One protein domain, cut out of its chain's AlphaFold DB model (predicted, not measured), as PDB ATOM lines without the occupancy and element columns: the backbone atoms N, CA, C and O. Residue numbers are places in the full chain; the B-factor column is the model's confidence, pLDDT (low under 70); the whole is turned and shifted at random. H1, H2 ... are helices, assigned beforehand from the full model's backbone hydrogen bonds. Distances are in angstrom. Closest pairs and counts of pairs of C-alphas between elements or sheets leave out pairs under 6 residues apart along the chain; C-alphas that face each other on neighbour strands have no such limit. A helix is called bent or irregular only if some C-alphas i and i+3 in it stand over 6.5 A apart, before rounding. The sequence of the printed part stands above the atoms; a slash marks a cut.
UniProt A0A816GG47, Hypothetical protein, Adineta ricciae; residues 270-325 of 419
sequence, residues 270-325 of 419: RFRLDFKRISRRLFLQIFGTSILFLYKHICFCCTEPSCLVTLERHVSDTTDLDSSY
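This is residues 270 to 325 of the 419 residues of the protein "Hypothetical protein" of Adineta ricciae (UniProt A0A816GG47). This is a long helical hairpin: the long helix H1 runs the whole length of a rod, and the shorter H2 folds back beside it after a tight turn. The first residues of H1, 270 to 276, stand free and stick out at one end, and residues 300 to 307 stand free round the turn at the other. The printed part has 56 residues with two named helices, H1 then H2, and no named strand; its class is all helix. It is loose, with a radius of gyration of the C-alphas of 13.9 A, and spans 46 by 19 by 8 A.

Find C-alpha 270 at (15.493, -47.361, 29.688); from there H1, residues 270 to 301, runs 46.4 A to C-alpha 301 at (-0.152, -6.752, 45.906). Look near its last residues, where H1 is irregular: C-alphas 298 and 301 are 7.5 A apart. H2, residues 306 to 325, runs 28.7 A and ends with C-alpha 325 at (3.785, -44.787, 37.919).

Start from H1 and look across to H2: the two touch, and their closest C-alphas, those of Arg 281 and Thr 319, are 7.0 A apart. H1 touches H2 with residues 281 to 292 alone. The two form a helical hairpin, with a shallow tilt of 12 degrees, opposite ways, and centres 11.3 A apart. In the backbone, 26 of 28 O i to N i+4 pairs of H1 and 14 of 16 of H2 are within hydrogen-bond range.

The two C-alphas farthest apart are those of Arg 270 and Cys 301, at 46.4 A, while those of Arg 270 and Tyr 325 are 14.5 A apart. The printed part has no cut, and the link from H1 to H2, 4 residues, is tight. In the B-factor column you will find a mean pLDDT of the printed part of 79.7, with residues 300 to 303 and 322 to 323 under 70.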
ATOM      1  N   ARG A 270      15.750 -47.489  28.255       81.38
ATOM      2  CA  ARG A 270      15.493 -47.361  29.688       81.38
ATOM      3  C   ARG A 270      16.201 -46.146  30.279       81.38
ATOM      4  O   ARG A 270      15.558 -45.382  30.990       81.38
ATOM      5  N   PHE A 271      17.485 -45.965  29.973       82.62
ATOM      6  CA  PHE A 271      18.256 -44.830  30.474       82.62
ATOM      7  C   PHE A 271      17.663 -43.501  30.003       82.62
ATOM      8  O   PHE A 271      17.450 -42.616  30.823       82.62
ATOM      9  N   ARG A 272      17.288 -43.391  28.720       87.06
ATOM     10  CA  ARG A 272      16.621 -42.191  28.180       87.06
ATOM     11  C   ARG A 272      15.322 -41.859  28.900       87.06
ATOM     12  O   ARG A 272      15.084 -40.700  29.221       87.06
ATOM     13  N   LEU A 273      14.478 -42.859  29.151       85.50
ATOM     14  CA  LEU A 273      13.216 -42.656  29.867       85.50
ATOM     15  C   LEU A 273      13.453 -42.224  31.315       85.50
ATOM     16  O   LEU A 273      12.804 -41.292  31.790       85.50
ATOM     17  N   ASP A 274      14.382 -42.887  32.003       82.62
ATOM     18  CA  ASP A 274      14.683 -42.591  33.402       82.62
ATOM     19  C   ASP A 274      15.346 -41.203  33.538       82.62
ATOM     20  O   ASP A 274      14.941 -40.425  34.398       82.62
ATOM     21  N   PHE A 275      16.262 -40.820  32.645       85.44
ATOM     22  CA  PHE A 275      16.831 -39.471  32.636       85.44
ATOM     23  C   PHE A 275      15.813 -38.411  32.226       85.44
ATOM     24  O   PHE A 275      15.732 -37.398  32.899       85.44
ATOM     25  N   LYS A 276      14.985 -38.626  31.190       86.94
ATOM     26  CA  LYS A 276      13.922 -37.668  30.827       86.94
ATOM     27  C   LYS A 276      13.008 -37.390  32.022       86.94
ATOM     28  O   LYS A 276      12.631 -36.242  32.240       86.94
ATOM     29  N   ARG A 277      12.689 -38.422  32.814       84.88
ATOM     30  CA  ARG A 277      11.939 -38.273  34.069       84.88
ATOM     31  C   ARG A 277      12.711 -37.429  35.088       84.88
ATOM     32  O   ARG A 277      12.162 -36.460  35.599       84.88
ATOM     33  N   ILE A 278      13.977 -37.760  35.356       85.81
ATOM     34  CA  ILE A 278      14.817 -37.021  36.315       85.81
ATOM     35  C   ILE A 278      14.991 -35.560  35.885       85.81
ATOM     36  O   ILE A 278      14.765 -34.665  36.692       85.81
ATOM     37  N   SER A 279      15.327 -35.299  34.622       86.19
ATOM     38  CA  SER A 279      15.483 -33.951  34.077       86.19
ATOM     39  C   SER A 279      14.189 -33.160  34.137       86.19
ATOM     40  O   SER A 279      14.227 -32.005  34.537       86.19
ATOM     41  N   ARG A 280      13.037 -33.764  33.810       87.31
ATOM     42  CA  ARG A 280      11.734 -33.103  33.965       87.31
ATOM     43  C   ARG A 280      11.475 -32.737  35.424       87.31
ATOM     44  O   ARG A 280      11.044 -31.624  35.691       87.31
ATOM     45  N   ARG A 281      11.762 -33.645  36.364       85.19
ATOM     46  CA  ARG A 281      11.593 -33.392  37.799       85.19
ATOM     47  C   ARG A 281      12.506 -32.272  38.292       85.19
ATOM     48  O   ARG A 281      12.026 -31.371  38.961       85.19
ATOM     49  N   LEU A 282      13.791 -32.310  37.942       87.25
ATOM     50  CA  LEU A 282      14.750 -31.265  38.312       87.25
ATOM     51  C   LEU A 282      14.387 -29.924  37.676       87.25
ATOM     52  O   LEU A 282      14.442 -28.904  38.350       87.25
ATOM     53  N   PHE A 283      13.960 -29.924  36.413       88.94
ATOM     54  CA  PHE A 283      13.484 -28.727  35.730       88.94
ATOM     55  C   PHE A 283      12.269 -28.135  36.450       88.94
ATOM     56  O   PHE A 283      12.285 -26.965  36.809       88.94
ATOM     57  N   LEU A 284      11.249 -28.946  36.747       86.75
ATOM     58  CA  LEU A 284      10.073 -28.492  37.496       86.75
ATOM     59  C   LEU A 284      10.426 -28.028  38.911       86.75
ATOM     60  O   LEU A 284       9.858 -27.054  39.379       86.75
ATOM     61  N   GLN A 285      11.378 -28.671  39.588       85.06
ATOM     62  CA  GLN A 285      11.824 -28.234  40.909       85.06
ATOM     63  C   GLN A 285      12.563 -26.900  40.838       85.06
ATOM     64  O   GLN A 285      12.196 -25.979  41.552       85.06
ATOM     65  N   ILE A 286      13.567 -26.758  39.973       89.31
ATOM     66  CA  ILE A 286      14.385 -25.542  39.892       89.31
ATOM     67  C   ILE A 286      13.557 -24.378  39.342       89.31
ATOM     68  O   ILE A 286      13.453 -23.334  39.984       89.31
ATOM     69  N   PHE A 287      12.926 -24.552  38.179       91.19
ATOM     70  CA  PHE A 287      12.151 -23.485  37.549       91.19
ATOM     71  C   PHE A 287      10.820 -23.259  38.254       91.19
ATOM     72  O   PHE A 287      10.437 -22.112  38.433       91.19
ATOM     73  N   GLY A 288      10.136 -24.310  38.710       85.56
ATOM     74  CA  GLY A 288       8.881 -24.156  39.447       85.56
ATOM     75  C   GLY A 288       9.077 -23.431  40.774       85.56
ATOM     76  O   GLY A 288       8.320 -22.510  41.058       85.56
ATOM     77  N   THR A 289      10.124 -23.754  41.547       85.56
ATOM     78  CA  THR A 289      10.424 -23.003  42.784       85.56
ATOM     79  C   THR A 289      10.874 -21.577  42.494       85.56
ATOM     80  O   THR A 289      10.441 -20.665  43.191       85.56
ATOM     81  N   SER A 290      11.669 -21.357  41.443       88.75
ATOM     82  CA  SER A 290      12.089 -20.009  41.040       88.75
ATOM     83  C   SER A 290      10.902 -19.153  40.587       88.75
ATOM     84  O   SER A 290      10.792 -18.003  40.997       88.75
ATOM     85  N   ILE A 291       9.981 -19.712  39.792       88.94
ATOM     86  CA  ILE A 291       8.751 -19.037  39.354       88.94
ATOM     87  C   ILE A 291       7.843 -18.766  40.552       88.94
ATOM     88  O   ILE A 291       7.330 -17.662  40.665       88.94
ATOM     89  N   LEU A 292       7.673 -19.727  41.466       83.50
ATOM     90  CA  LEU A 292       6.873 -19.538  42.679       83.50
ATOM     91  C   LEU A 292       7.456 -18.422  43.559       83.50
ATOM     92  O   LEU A 292       6.720 -17.574  44.057       83.50
ATOM     93  N   PHE A 293       8.781 -18.395  43.717       86.50
ATOM     94  CA  PHE A 293       9.485 -17.360  44.469       86.50
ATOM     95  C   PHE A 293       9.335 -15.983  43.812       86.50
ATOM     96  O   PHE A 293       9.003 -15.010  44.490       86.50
ATOM     97  N   LEU A 294       9.505 -15.908  42.490       88.38
ATOM     98  CA  LEU A 294       9.328 -14.679  41.720       88.38
ATOM     99  C   LEU A 294       7.873 -14.189  41.778       88.38
ATOM    100  O   LEU A 294       7.632 -13.010  42.012       88.38
ATOM    101  N   TYR A 295       6.906 -15.097  41.637       84.62
ATOM    102  CA  TYR A 295       5.480 -14.801  41.746       84.62
ATOM    103  C   TYR A 295       5.135 -14.277  43.139       84.62
ATOM    104  O   TYR A 295       4.460 -13.263  43.254       84.62
ATOM    105  N   LYS A 296       5.661 -14.890  44.206       83.06
ATOM    106  CA  LYS A 296       5.471 -14.409  45.581       83.06
ATOM    107  C   LYS A 296       6.044 -13.003  45.792       83.06
ATOM    108  O   LYS A 296       5.457 -12.222  46.533       83.06
ATOM    109  N   HIS A 297       7.158 -12.673  45.140       86.50
ATOM    110  CA  HIS A 297       7.750 -11.336  45.202       86.50
ATOM    111  C   HIS A 297       6.978 -10.289  44.388       86.50
ATOM    112  O   HIS A 297       6.826  -9.165  44.854       86.50
ATOM    113  N   ILE A 298       6.486 -10.643  43.197       85.19
ATOM    114  CA  ILE A 298       5.760  -9.715  42.314       85.19
ATOM    115  C   ILE A 298       4.305  -9.526  42.775       85.19
ATOM    116  O   ILE A 298       3.809  -8.404  42.820       85.19
ATOM    117  N   CYS A 299       3.617 -10.600  43.166       73.56
ATOM    118  CA  CYS A 299       2.213 -10.580  43.593       73.56
ATOM    119  C   CYS A 299       2.011 -10.232  45.074       73.56
ATOM    120  O   CYS A 299       0.941 -10.504  45.611       73.56
ATOM    121  N   PHE A 300       2.967  -9.563  45.727       66.12
ATOM    122  CA  PHE A 300       2.771  -9.024  47.082       66.12
ATOM    123  C   PHE A 300       1.576  -8.040  47.170       66.12
ATOM    124  O   PHE A 300       1.111  -7.731  48.262       66.12
ATOM    125  N   CYS A 301       1.046  -7.587  46.024       61.34
ATOM    126  CA  CYS A 301      -0.152  -6.752  45.906       61.34
ATOM    127  C   CYS A 301      -1.466  -7.513  45.620       61.34
ATOM    128  O   CYS A 301      -2.522  -6.886  45.631       61.34
ATOM    129  N   CYS A 302      -1.445  -8.827  45.362       60.25
ATOM    130  CA  CYS A 302      -2.665  -9.611  45.132       60.25
ATOM    131  C   CYS A 302      -3.118 -10.281  46.435       60.25
ATOM    132  O   CYS A 302      -2.475 -11.203  46.929       60.25
ATOM    133  N   THR A 303      -4.248  -9.837  46.981       65.44
ATOM    134  CA  THR A 303      -4.839 -10.335  48.234       65.44
ATOM    135  C   THR A 303      -5.526 -11.698  48.118       65.44
ATOM    136  O   THR A 303      -5.939 -12.240  49.141       65.44
ATOM    137  N   GLU A 304      -5.640 -12.288  46.923       71.06
ATOM    138  CA  GLU A 304      -6.291 -13.591  46.745       71.06
ATOM    139  C   GLU A 304      -5.301 -14.773  46.813       71.06
ATOM    140  O   GLU A 304      -4.504 -14.983  45.894       71.06
ATOM    141  N   PRO A 305      -5.368 -15.617  47.864       73.56
ATOM    142  CA  PRO A 305      -4.469 -16.761  48.044       73.56
ATOM    143  C   PRO A 305      -4.754 -17.947  47.099       73.56
ATOM    144  O   PRO A 305      -3.994 -18.916  47.075       73.56
ATOM    145  N   SER A 306      -5.833 -17.904  46.314       79.44
ATOM    146  CA  SER A 306      -6.329 -19.030  45.508       79.44
ATOM    147  C   SER A 306      -5.365 -19.452  44.387       79.44
ATOM    148  O   SER A 306      -5.106 -20.644  44.220       79.44
ATOM    149  N   CYS A 307      -4.771 -18.503  43.655       70.25
ATOM    150  CA  CYS A 307      -3.845 -18.806  42.555       70.25
ATOM    151  C   CYS A 307      -2.546 -19.479  43.020       70.25
ATOM    152  O   CYS A 307      -2.045 -20.377  42.339       70.25
ATOM    153  N   LEU A 308      -2.015 -19.083  44.183       74.81
ATOM    154  CA  LEU A 308      -0.783 -19.661  44.728       74.81
ATOM    155  C   LEU A 308      -0.997 -21.132  45.117       74.81
ATOM    156  O   LEU A 308      -0.202 -21.993  44.741       74.81
ATOM    157  N   VAL A 309      -2.115 -21.429  45.788       80.44
ATOM    158  CA  VAL A 309      -2.474 -22.791  46.217       80.44
ATOM    159  C   VAL A 309      -2.678 -23.724  45.019       80.44
ATOM    160  O   VAL A 309      -2.273 -24.886  45.067       80.44
ATOM    161  N   THR A 310      -3.266 -23.236  43.921       81.88
ATOM    162  CA  THR A 310      -3.444 -24.040  42.699       81.88
ATOM    163  C   THR A 310      -2.108 -24.362  42.028       81.88
ATOM    164  O   THR A 310      -1.915 -25.492  41.577       81.88
ATOM    165  N   LEU A 311      -1.164 -23.416  41.991       76.81
ATOM    166  CA  LEU A 311       0.163 -23.650  41.417       76.81
ATOM    167  C   LEU A 311       0.993 -24.616  42.276       76.81
ATOM    168  O   LEU A 311       1.594 -25.544  41.734       76.81
ATOM    169  N   GLU A 312       0.978 -24.451  43.602       77.88
ATOM    170  CA  GLU A 312       1.631 -25.381  44.534       77.88
ATOM    171  C   GLU A 312       1.064 -26.797  44.411       77.88
ATOM    172  O   GLU A 312       1.834 -27.754  44.293       77.88
ATOM    173  N   ARG A 313      -0.269 -26.943  44.341       81.94
ATOM    174  CA  ARG A 313      -0.898 -28.243  44.067       81.94
ATOM    175  C   ARG A 313      -0.460 -28.813  42.732       81.94
ATOM    176  O   ARG A 313      -0.109 -29.982  42.680       81.94
ATOM    177  N   HIS A 314      -0.414 -28.014  41.668       78.12
ATOM    178  CA  HIS A 314      -0.037 -28.533  40.358       78.12
ATOM    179  C   HIS A 314       1.412 -29.042  40.326       78.12
ATOM    180  O   HIS A 314       1.680 -30.102  39.750       78.12
ATOM    181  N   VAL A 315       2.336 -28.330  40.985       76.62
ATOM    182  CA  VAL A 315       3.730 -28.770  41.162       76.62
ATOM    183  C   VAL A 315       3.794 -30.045  42.014       76.62
ATOM    184  O   VAL A 315       4.505 -30.979  41.640       76.62
ATOM    185  N   SER A 316       3.016 -30.132  43.099       77.75
ATOM    186  CA  SER A 316       2.941 -31.328  43.953       77.75
ATOM    187  C   SER A 316       2.385 -32.541  43.199       77.75
ATOM    188  O   SER A 316       3.031 -33.588  43.141       77.75
ATOM    189  N   ASP A 317       1.246 -32.390  42.524       77.06
ATOM    190  CA  ASP A 317       0.562 -33.461  41.795       77.06
ATOM    191  C   ASP A 317       1.429 -34.012  40.657       77.06
ATOM    192  O   ASP A 317       1.483 -35.225  40.430       77.06
ATOM    193  N   THR A 318       2.167 -33.143  39.951       72.62
ATOM    194  CA  THR A 318       3.119 -33.608  38.931       72.62
ATOM    195  C   THR A 318       4.301 -34.360  39.529       72.62
ATOM    196  O   THR A 318       4.780 -35.305  38.898       72.62
ATOM    197  N   THR A 319       4.758 -34.007  40.735       71.75
ATOM    198  CA  THR A 319       5.781 -34.798  41.433       71.75
ATOM    199  C   THR A 319       5.253 -36.136  41.962       71.75
ATOM    200  O   THR A 319       5.991 -37.126  41.935       71.75
ATOM    201  N   ASP A 320       3.979 -36.207  42.351       72.75
ATOM    202  CA  ASP A 320       3.361 -37.410  42.920       72.75
ATOM    203  C   ASP A 320       2.924 -38.432  41.860       72.75
ATOM    204  O   ASP A 320       3.080 -39.641  42.067       72.75
ATOM    205  N   LEU A 321       2.472 -37.989  40.682       70.50
ATOM    206  CA  LEU A 321       2.124 -38.857  39.544       70.50
ATOM    207  C   LEU A 321       3.282 -39.776  39.117       70.50
ATOM    208  O   LEU A 321       3.071 -40.952  38.797       70.50
ATOM    209  N   ASP A 322       4.518 -39.276  39.170       64.94
ATOM    210  CA  ASP A 322       5.708 -40.076  38.865       64.94
ATOM    211  C   ASP A 322       5.962 -41.169  39.921       64.94
ATOM    212  O   ASP A 322       6.428 -42.262  39.580       64.94
ATOM    213  N   SER A 323       5.594 -40.929  41.186       67.38
ATOM    214  CA  SER A 323       5.712 -41.925  42.261       67.38
ATOM    215  C   SER A 323       4.722 -43.087  42.078       67.38
ATOM    216  O   SER A 323       5.091 -44.259  42.235       67.38
ATOM    217  N   SER A 324       3.493 -42.778  41.646       70.56
ATOM    218  CA  SER A 324       2.436 -43.756  41.364       70.56
ATOM    219  C   SER A 324       2.785 -44.637  40.160       70.56
ATOM    220  O   SER A 324       2.708 -45.870  40.232       70.56
ATOM    221  N   TYR A 325       3.292 -44.037  39.077       70.88
ATOM    222  CA  TYR A 325       3.785 -44.787  37.919       70.88
ATOM    223  C   TYR A 325       4.927 -45.747  38.298       70.88
ATOM    224  O   TYR A 325       4.980 -46.891  37.833       70.88
TER     225      TYR A 325